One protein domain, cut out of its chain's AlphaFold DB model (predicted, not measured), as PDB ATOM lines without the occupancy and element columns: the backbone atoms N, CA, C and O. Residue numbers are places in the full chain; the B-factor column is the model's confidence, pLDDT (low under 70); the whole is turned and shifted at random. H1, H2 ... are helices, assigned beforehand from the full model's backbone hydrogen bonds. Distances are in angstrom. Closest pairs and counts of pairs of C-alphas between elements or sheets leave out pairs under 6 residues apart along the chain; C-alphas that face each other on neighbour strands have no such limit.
ATOM      1  N   LEU A  69     245.743 270.135 296.006       87.50
ATOM      2  CA  LEU A  69     247.192 270.216 296.154       87.50
ATOM      3  C   LEU A  69     247.638 271.663 295.937       87.50
ATOM      4  O   LEU A  69     247.022 272.404 295.173       87.50
ATOM      5  N   VAL A  70     248.722 272.076 296.587       88.50
ATOM      6  CA  VAL A  70     249.378 273.360 296.282       88.50
ATOM      7  C   VAL A  70     249.958 273.320 294.865       88.50
ATOM      8  O   VAL A  70     250.525 272.302 294.466       88.50
ATOM      9  N   LYS A  71     249.785 274.400 294.095       90.69
ATOM     10  CA  LYS A  71     250.253 274.506 292.705       90.69
ATOM     11  C   LYS A  71     251.773 274.388 292.603       90.69
ATOM     12  O   LYS A  71     252.504 274.779 293.510       90.69
ATOM     13  N   TYR A  72     252.226 273.864 291.465       88.94
ATOM     14  CA  TYR A  72     253.644 273.642 291.181       88.94
ATOM     15  C   TYR A  72     254.478 274.916 291.342       88.94
ATOM     16  O   TYR A  72     255.408 274.947 292.141       88.94
ATOM     17  N   ASP A  73     254.105 275.980 290.636       89.25
ATOM     18  CA  ASP A  73     254.783 277.276 290.664       89.25
ATOM     19  C   ASP A  73     254.824 277.881 292.073       89.25
ATOM     20  O   ASP A  73     255.851 278.410 292.492       89.25
ATOM     21  N   VAL A  74     253.741 277.745 292.836       89.62
ATOM     22  CA  VAL A  74     253.677 278.212 294.225       89.62
ATOM     23  C   VAL A  74     254.679 277.467 295.112       89.62
ATOM     24  O   VAL A  74     255.420 278.103 295.863       89.62
ATOM     25  N   ILE A  75     254.731 276.135 295.023       88.06
ATOM     26  CA  ILE A  75     255.672 275.329 295.812       88.06
ATOM     27  C   ILE A  75     257.117 275.621 295.417       88.06
ATOM     28  O   ILE A  75     257.953 275.816 296.294       88.06
ATOM     29  N   GLU A  76     257.427 275.682 294.126       87.00
ATOM     30  CA  GLU A  76     258.790 275.962 293.658       87.00
ATOM     31  C   GLU A  76     259.244 277.372 294.070       87.00
ATOM     32  O   GLU A  76     260.403 277.578 294.431       87.00
ATOM     33  N   ASN A  77     258.328 278.344 294.108       84.00
ATOM     34  CA  ASN A  77     258.623 279.681 294.619       84.00
ATOM     35  C   ASN A  77     258.886 279.679 296.133       84.00
ATOM     36  O   ASN A  77     259.816 280.349 296.591       84.00
ATOM     37  N   ALA A  78     258.098 278.924 296.902       82.56
ATOM     38  CA  ALA A  78     258.201 278.870 298.359       82.56
ATOM     39  C   ALA A  78     259.399 278.037 298.854       82.56
ATOM     40  O   ALA A  78     260.098 278.447 299.780       82.56
ATOM     41  N   PHE A  79     259.656 276.885 298.232       80.31
ATOM     42  CA  PHE A  79     260.635 275.887 298.684       80.31
ATOM     43  C   PHE A  79     261.870 275.778 297.782       80.31
ATOM     44  O   PHE A  79     262.861 275.151 298.161       80.31
ATOM     45  N   GLY A  80     261.851 276.422 296.617       82.00
ATOM     46  CA  GLY A  80     262.915 276.352 295.627       82.00
ATOM     47  C   GLY A  80     262.794 275.181 294.660       82.00
ATOM     48  O   GLY A  80     261.848 274.396 294.712       82.00
ATOM     49  N   GLU A  81     263.785 275.096 293.771       82.31
ATOM     50  CA  GLU A  81     263.776 274.141 292.668       82.31
ATOM     51  C   GLU A  81     263.698 272.691 293.166       82.31
ATOM     52  O   GLU A  81     264.496 272.247 293.999       82.31
ATOM     53  N   GLY A  82     262.723 271.948 292.643       77.06
ATOM     54  CA  GLY A  82     262.455 270.561 293.005       77.06
ATOM     55  C   GLY A  82     261.652 270.393 294.295       77.06
ATOM     56  O   GLY A  82     261.438 269.251 294.714       77.06
ATOM     57  N   GLY A  83     261.187 271.481 294.915       80.19
ATOM     58  CA  GLY A  83     260.316 271.444 296.087       80.19
ATOM     59  C   GLY A  83     259.067 270.598 295.844       80.19
ATOM     60  O   GLY A  83     258.747 269.734 296.657       80.19
ATOM     61  N   PHE A  84     258.434 270.736 294.677       79.75
ATOM     62  CA  PHE A  84     257.202 270.006 294.365       79.75
ATOM     63  C   PHE A  84     257.410 268.495 294.280       79.75
ATOM     64  O   PHE A  84     256.523 267.725 294.622       79.75
ATOM     65  N   ARG A  85     258.594 268.048 293.851       75.88
ATOM     66  CA  ARG A  85     258.916 266.612 293.776       75.88
ATOM     67  C   ARG A  85     259.281 266.012 295.130       75.88
ATOM     68  O   ARG A  85     259.223 264.798 295.282       75.88
ATOM     69  N   ARG A  86     259.730 266.843 296.072       75.12
ATOM     70  CA  ARG A  86     260.125 266.415 297.420       75.12
ATOM     71  C   ARG A  86     258.930 266.321 298.360       75.12
ATOM     72  O   ARG A  86     258.962 265.507 299.273       75.12
ATOM     73  N   LEU A  87     257.919 267.160 298.151       77.12
ATOM     74  CA  LEU A  87     256.713 267.162 298.963       77.12
ATOM     75  C   LEU A  87     255.771 266.040 298.530       77.12
ATOM     76  O   LEU A  87     255.450 265.871 297.354       77.12
ATOM     77  N   THR A  88     255.303 265.278 299.508       76.50
ATOM     78  CA  THR A  88     254.235 264.300 299.314       76.50
ATOM     79  C   THR A  88     252.884 265.012 299.237       76.50
ATOM     80  O   THR A  88     252.730 266.140 299.708       76.50
ATOM     81  N   GLN A  89     251.846 264.351 298.716       77.81
ATOM     82  CA  GLN A  89     250.489 264.925 298.730       77.81
ATOM     83  C   GLN A  89     250.026 265.306 300.138       77.81
ATOM     84  O   GLN A  89     249.318 266.295 300.326       77.81
ATOM     85  N   ARG A  90     250.482 264.557 301.141       74.06
ATOM     86  CA  ARG A  90     250.176 264.849 302.532       74.06
ATOM     87  C   ARG A  90     250.849 266.125 303.020       74.06
ATOM     88  O   ARG A  90     250.228 266.891 303.751       74.06
ATOM     89  N   ASP A  91     252.085 266.374 302.596       77.88
ATOM     90  CA  ASP A  91     252.768 267.626 302.915       77.88
ATOM     91  C   ASP A  91     252.012 268.814 302.316       77.88
ATOM     92  O   ASP A  91     251.828 269.822 302.993       77.88
ATOM     93  N   HIS A  92     251.473 268.675 301.096       83.44
ATOM     94  CA  HIS A  92     250.613 269.705 300.503       83.44
ATOM     95  C   HIS A  92     249.387 269.979 301.383       83.44
ATOM     96  O   HIS A  92     249.077 271.140 301.647       83.44
ATOM     97  N   TRP A  93     248.701 268.939 301.863       81.06
ATOM     98  CA  TRP A  93     247.527 269.102 302.727       81.06
ATOM     99  C   TRP A  93     247.868 269.721 304.076       81.06
ATOM    100  O   TRP A  93     247.168 270.631 304.510       81.06
ATOM    101  N   ARG A  94     248.980 269.309 304.689       76.25
ATOM    102  CA  ARG A  94     249.462 269.896 305.941       76.25
ATOM    103  C   ARG A  94     249.756 271.386 305.783       76.25
ATOM    104  O   ARG A  94     249.342 272.181 306.616       76.25
ATOM    105  N   LEU A  95     250.438 271.774 304.709       79.50
ATOM    106  CA  LEU A  95     250.756 273.178 304.445       79.50
ATOM    107  C   LEU A  95     249.489 274.022 304.220       79.50
ATOM    108  O   LEU A  95     249.456 275.195 304.595       79.50
ATOM    109  N   ILE A  96     248.438 273.428 303.647       82.12
ATOM    110  CA  ILE A  96     247.112 274.053 303.525       82.12
ATOM    111  C   ILE A  96     246.441 274.182 304.901       82.12
ATOM    112  O   ILE A  96     245.922 275.252 305.215       82.12
ATOM    113  N   ASP A  97     246.478 273.135 305.733       73.88
ATOM    114  CA  ASP A  97     245.884 273.129 307.081       73.88
ATOM    115  C   ASP A  97     246.555 274.136 308.022       73.88
ATOM    116  O   ASP A  97     245.884 274.804 308.807       73.88
ATOM    117  N   GLU A  98     247.871 274.303 307.892       76.50
ATOM    118  CA  GLU A  98     248.656 275.330 308.584       76.50
ATOM    119  C   GLU A  98     248.381 276.753 308.059       76.50
ATOM    120  O   GLU A  98     248.938 277.722 308.577       76.50
ATOM    121  N   GLY A  99     247.547 276.906 307.023       78.62
ATOM    122  CA  GLY A  99     247.187 278.197 306.441       78.62
ATOM    123  C   GLY A  99     248.310 278.861 305.642       78.62
ATOM    124  O   GLY A  99     248.247 280.064 305.390       78.62
ATOM    125  N   ARG A 100     249.342 278.107 305.234       81.06
ATOM    126  CA  ARG A 100     250.498 278.661 304.502       81.06
ATOM    127  C   ARG A 100     250.194 279.022 303.061       81.06
ATOM    128  O   ARG A 100     250.859 279.887 302.500       81.06
ATOM    129  N   PHE A 101     249.205 278.360 302.476       84.69
ATOM    130  CA  PHE A 101     248.775 278.582 301.104       84.69
ATOM    131  C   PHE A 101     247.285 278.872 301.075       84.69
ATOM    132  O   PHE A 101     246.494 278.222 301.765       84.69
ATOM    133  N   ARG A 102     246.897 279.868 300.279       81.50
ATOM    134  CA  ARG A 102     245.498 280.263 300.124       81.50
ATOM    135  C   ARG A 102     244.811 279.382 299.093       81.50
ATOM    136  O   ARG A 102     245.440 278.620 298.363       81.50
ATOM    137  N   ARG A 103     243.489 279.496 298.984       79.75
ATOM    138  CA  ARG A 103     242.709 278.705 298.023       79.75
ATOM    139  C   ARG A 103     243.187 278.921 296.587       79.75
ATOM    140  O   ARG A 103     243.232 277.967 295.812       79.75
ATOM    141  N   GLU A 104     243.558 280.150 296.248       87.94
ATOM    142  CA  GLU A 104     244.033 280.551 294.922       87.94
ATOM    143  C   GLU A 104     245.374 279.895 294.571       87.94
ATOM    144  O   GLU A 104     245.659 279.676 293.394       87.94
ATOM    145  N   ASP A 105     246.145 279.510 295.585       89.56
ATOM    146  CA  ASP A 105     247.443 278.849 295.468       89.56
ATOM    147  C   ASP A 105     247.317 277.329 295.282       89.56
ATOM    148  O   ASP A 105     248.313 276.624 295.122       89.56
ATOM    149  N   THR A 106     246.089 276.803 295.292       91.12
ATOM    150  CA  THR A 106     245.811 275.367 295.210       91.12
ATOM    151  C   THR A 106     245.031 275.001 293.956       91.12
ATOM    152  O   THR A 106     244.214 275.769 293.433       91.12
ATOM    153  N   PHE A 107     245.222 273.774 293.496       87.69
ATOM    154  CA  PHE A 107     244.493 273.193 292.382       87.69
ATOM    155  C   PHE A 107     243.970 271.806 292.749       87.69
ATOM    156  O   PHE A 107     244.432 271.166 293.693       87.69
ATOM    157  N   GLN A 108     242.962 271.360 292.011       86.94
ATOM    158  CA  GLN A 108     242.424 270.017 292.130       86.94
ATOM    159  C   GLN A 108     242.829 269.244 290.877       86.94
ATOM    160  O   GLN A 108     242.438 269.680 289.792       86.94
ATOM    161  N   PRO A 109     243.614 268.159 291.004       84.75
ATOM    162  CA  PRO A 109     243.907 267.281 289.882       84.75
ATOM    163  C   PRO A 109     242.631 266.821 289.177       84.75
ATOM    164  O   PRO A 109     241.643 266.475 289.832       84.75
ATOM    165  N   CYS A 110     242.652 266.810 287.851       80.25
ATOM    166  CA  CYS A 110     241.552 266.351 287.015       80.25
ATOM    167  C   CYS A 110     241.954 265.129 286.185       80.25
ATOM    168  O   CYS A 110     243.130 264.804 286.025       80.25
ATOM    169  N   PHE A 111     240.952 264.415 285.670       72.62
ATOM    170  CA  PHE A 111     241.190 263.259 284.815       72.62
ATOM    171  C   PHE A 111     242.047 263.655 283.602       72.62
ATOM    172  O   PHE A 111     241.710 264.594 282.883       72.62
ATOM    173  N   GLY A 112     243.139 262.924 283.377       73.94
ATOM    174  CA  GLY A 112     244.142 263.240 282.353       73.94
ATOM    175  C   GLY A 112     245.408 263.898 282.908       73.94
ATOM    176  O   GLY A 112     246.443 263.852 282.243       73.94
ATOM    177  N   ASP A 113     245.378 264.419 284.136       78.50
ATOM    178  CA  ASP A 113     246.597 264.843 284.815       78.50
ATOM    179  C   ASP A 113     247.451 263.624 285.191       78.50
ATOM    180  O   ASP A 113     246.953 262.639 285.743       78.50
ATOM    181  N   GLY A 114     248.766 263.700 284.971       73.00
ATOM    182  CA  GLY A 114     249.686 262.585 285.248       73.00
ATOM    183  C   GLY A 114     249.740 262.150 286.720       73.00
ATOM    184  O   GLY A 114     250.146 261.034 287.023       73.00
ATOM    185  N   PHE A 115     249.300 263.007 287.639       69.75
ATOM    186  CA  PHE A 115     249.213 262.729 289.076       69.75
ATOM    187  C   PHE A 115     247.782 262.411 289.542       69.75
ATOM    188  O   PHE A 115     247.597 262.132 290.724       69.75
ATOM    189  N   TYR A 116     246.777 262.410 288.655       71.75
ATOM    190  CA  TYR A 116     245.375 262.168 289.020       71.75
ATOM    191  C   TYR A 116     245.166 260.807 289.682       71.75
ATOM    192  O   TYR A 116     244.540 260.743 290.731       71.75
TER     193      TYR A 116
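This is residues 69 to 116 of the 214 residues of an uncharacterized protein of Roseibacterium sp. KMU-115 (UniProt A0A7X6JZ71). Three short helices, H1, H2 and H3, stand at the corners of a triangle; H1 meets H2, and H3 keeps away from both. From the end of H3 a long stretch with no named element, residues 98 to 116, loops back past the first printed residues, where residues 69 to 70 pair briefly with residues 106 to 107, and then runs off into a hooked tail, residues 109 to 116, away from the helices. The printed part has 48 residues with three named helices in the order H1, H2, H3 and no named strand; the class is all helix, though under half of the residues, 21 of 48, are in named elements. It is compact, with a radius of gyration of the C-alphas of 10.3 A, and the C-alphas span 27 by 22 by 18 A along the three main axes.

The longest helix, H3, residues 89 to 97, touches no helix. It is apart from H2, residues 83 to 86, although a tight link of 2 residues joins them. H3 is also apart from H1, residues 72 to 79. H1 and H2 touch, with 5 pairs of C-alphas within 8 A; the closest C-alphas are those of Glu 76 and Gly 83, 5.4 A apart. Their centres are 8.6 A apart. Outside the helices, residues 69 to 70 pair with residues 106 to 107, antiparallel, in stretches too short to be named strands. In H1 and H3 every pair of O i and N i+4 is within hydrogen-bond range. H2, with 4 residues, is too short for such a pair, and its one pair of O i and N i+3 is within range.

H3 measures 12.6 A from its first to its last C-alpha, from C-alpha 89 at (250.489, 264.925, 298.730) to C-alpha 97 at (245.884, 273.129, 307.081). H1, 10.5 A long in the same measure, begins with C-alpha 72 of Tyr 72 at (253.644, 273.642, 291.181). H2 is the shortest, 5.2 A from C-alpha 83 to C-alpha 86.

The two C-alphas farthest apart, those of Glu 98 and Gly 112, are 29.2 A apart, and those of Leu 69 and Tyr 116, the first and last printed residues, are 10.9 A apart. The printed part has no cut. The links H1 to H2, with 3 residues, and H2 to H3 are both tight. The C-alphas of residues 98 to 116 lie 6 to 18 A from the mean of the C-alphas. The mean pLDDT of the printed part is 81.2, and one residue, Phe 115, is under 70.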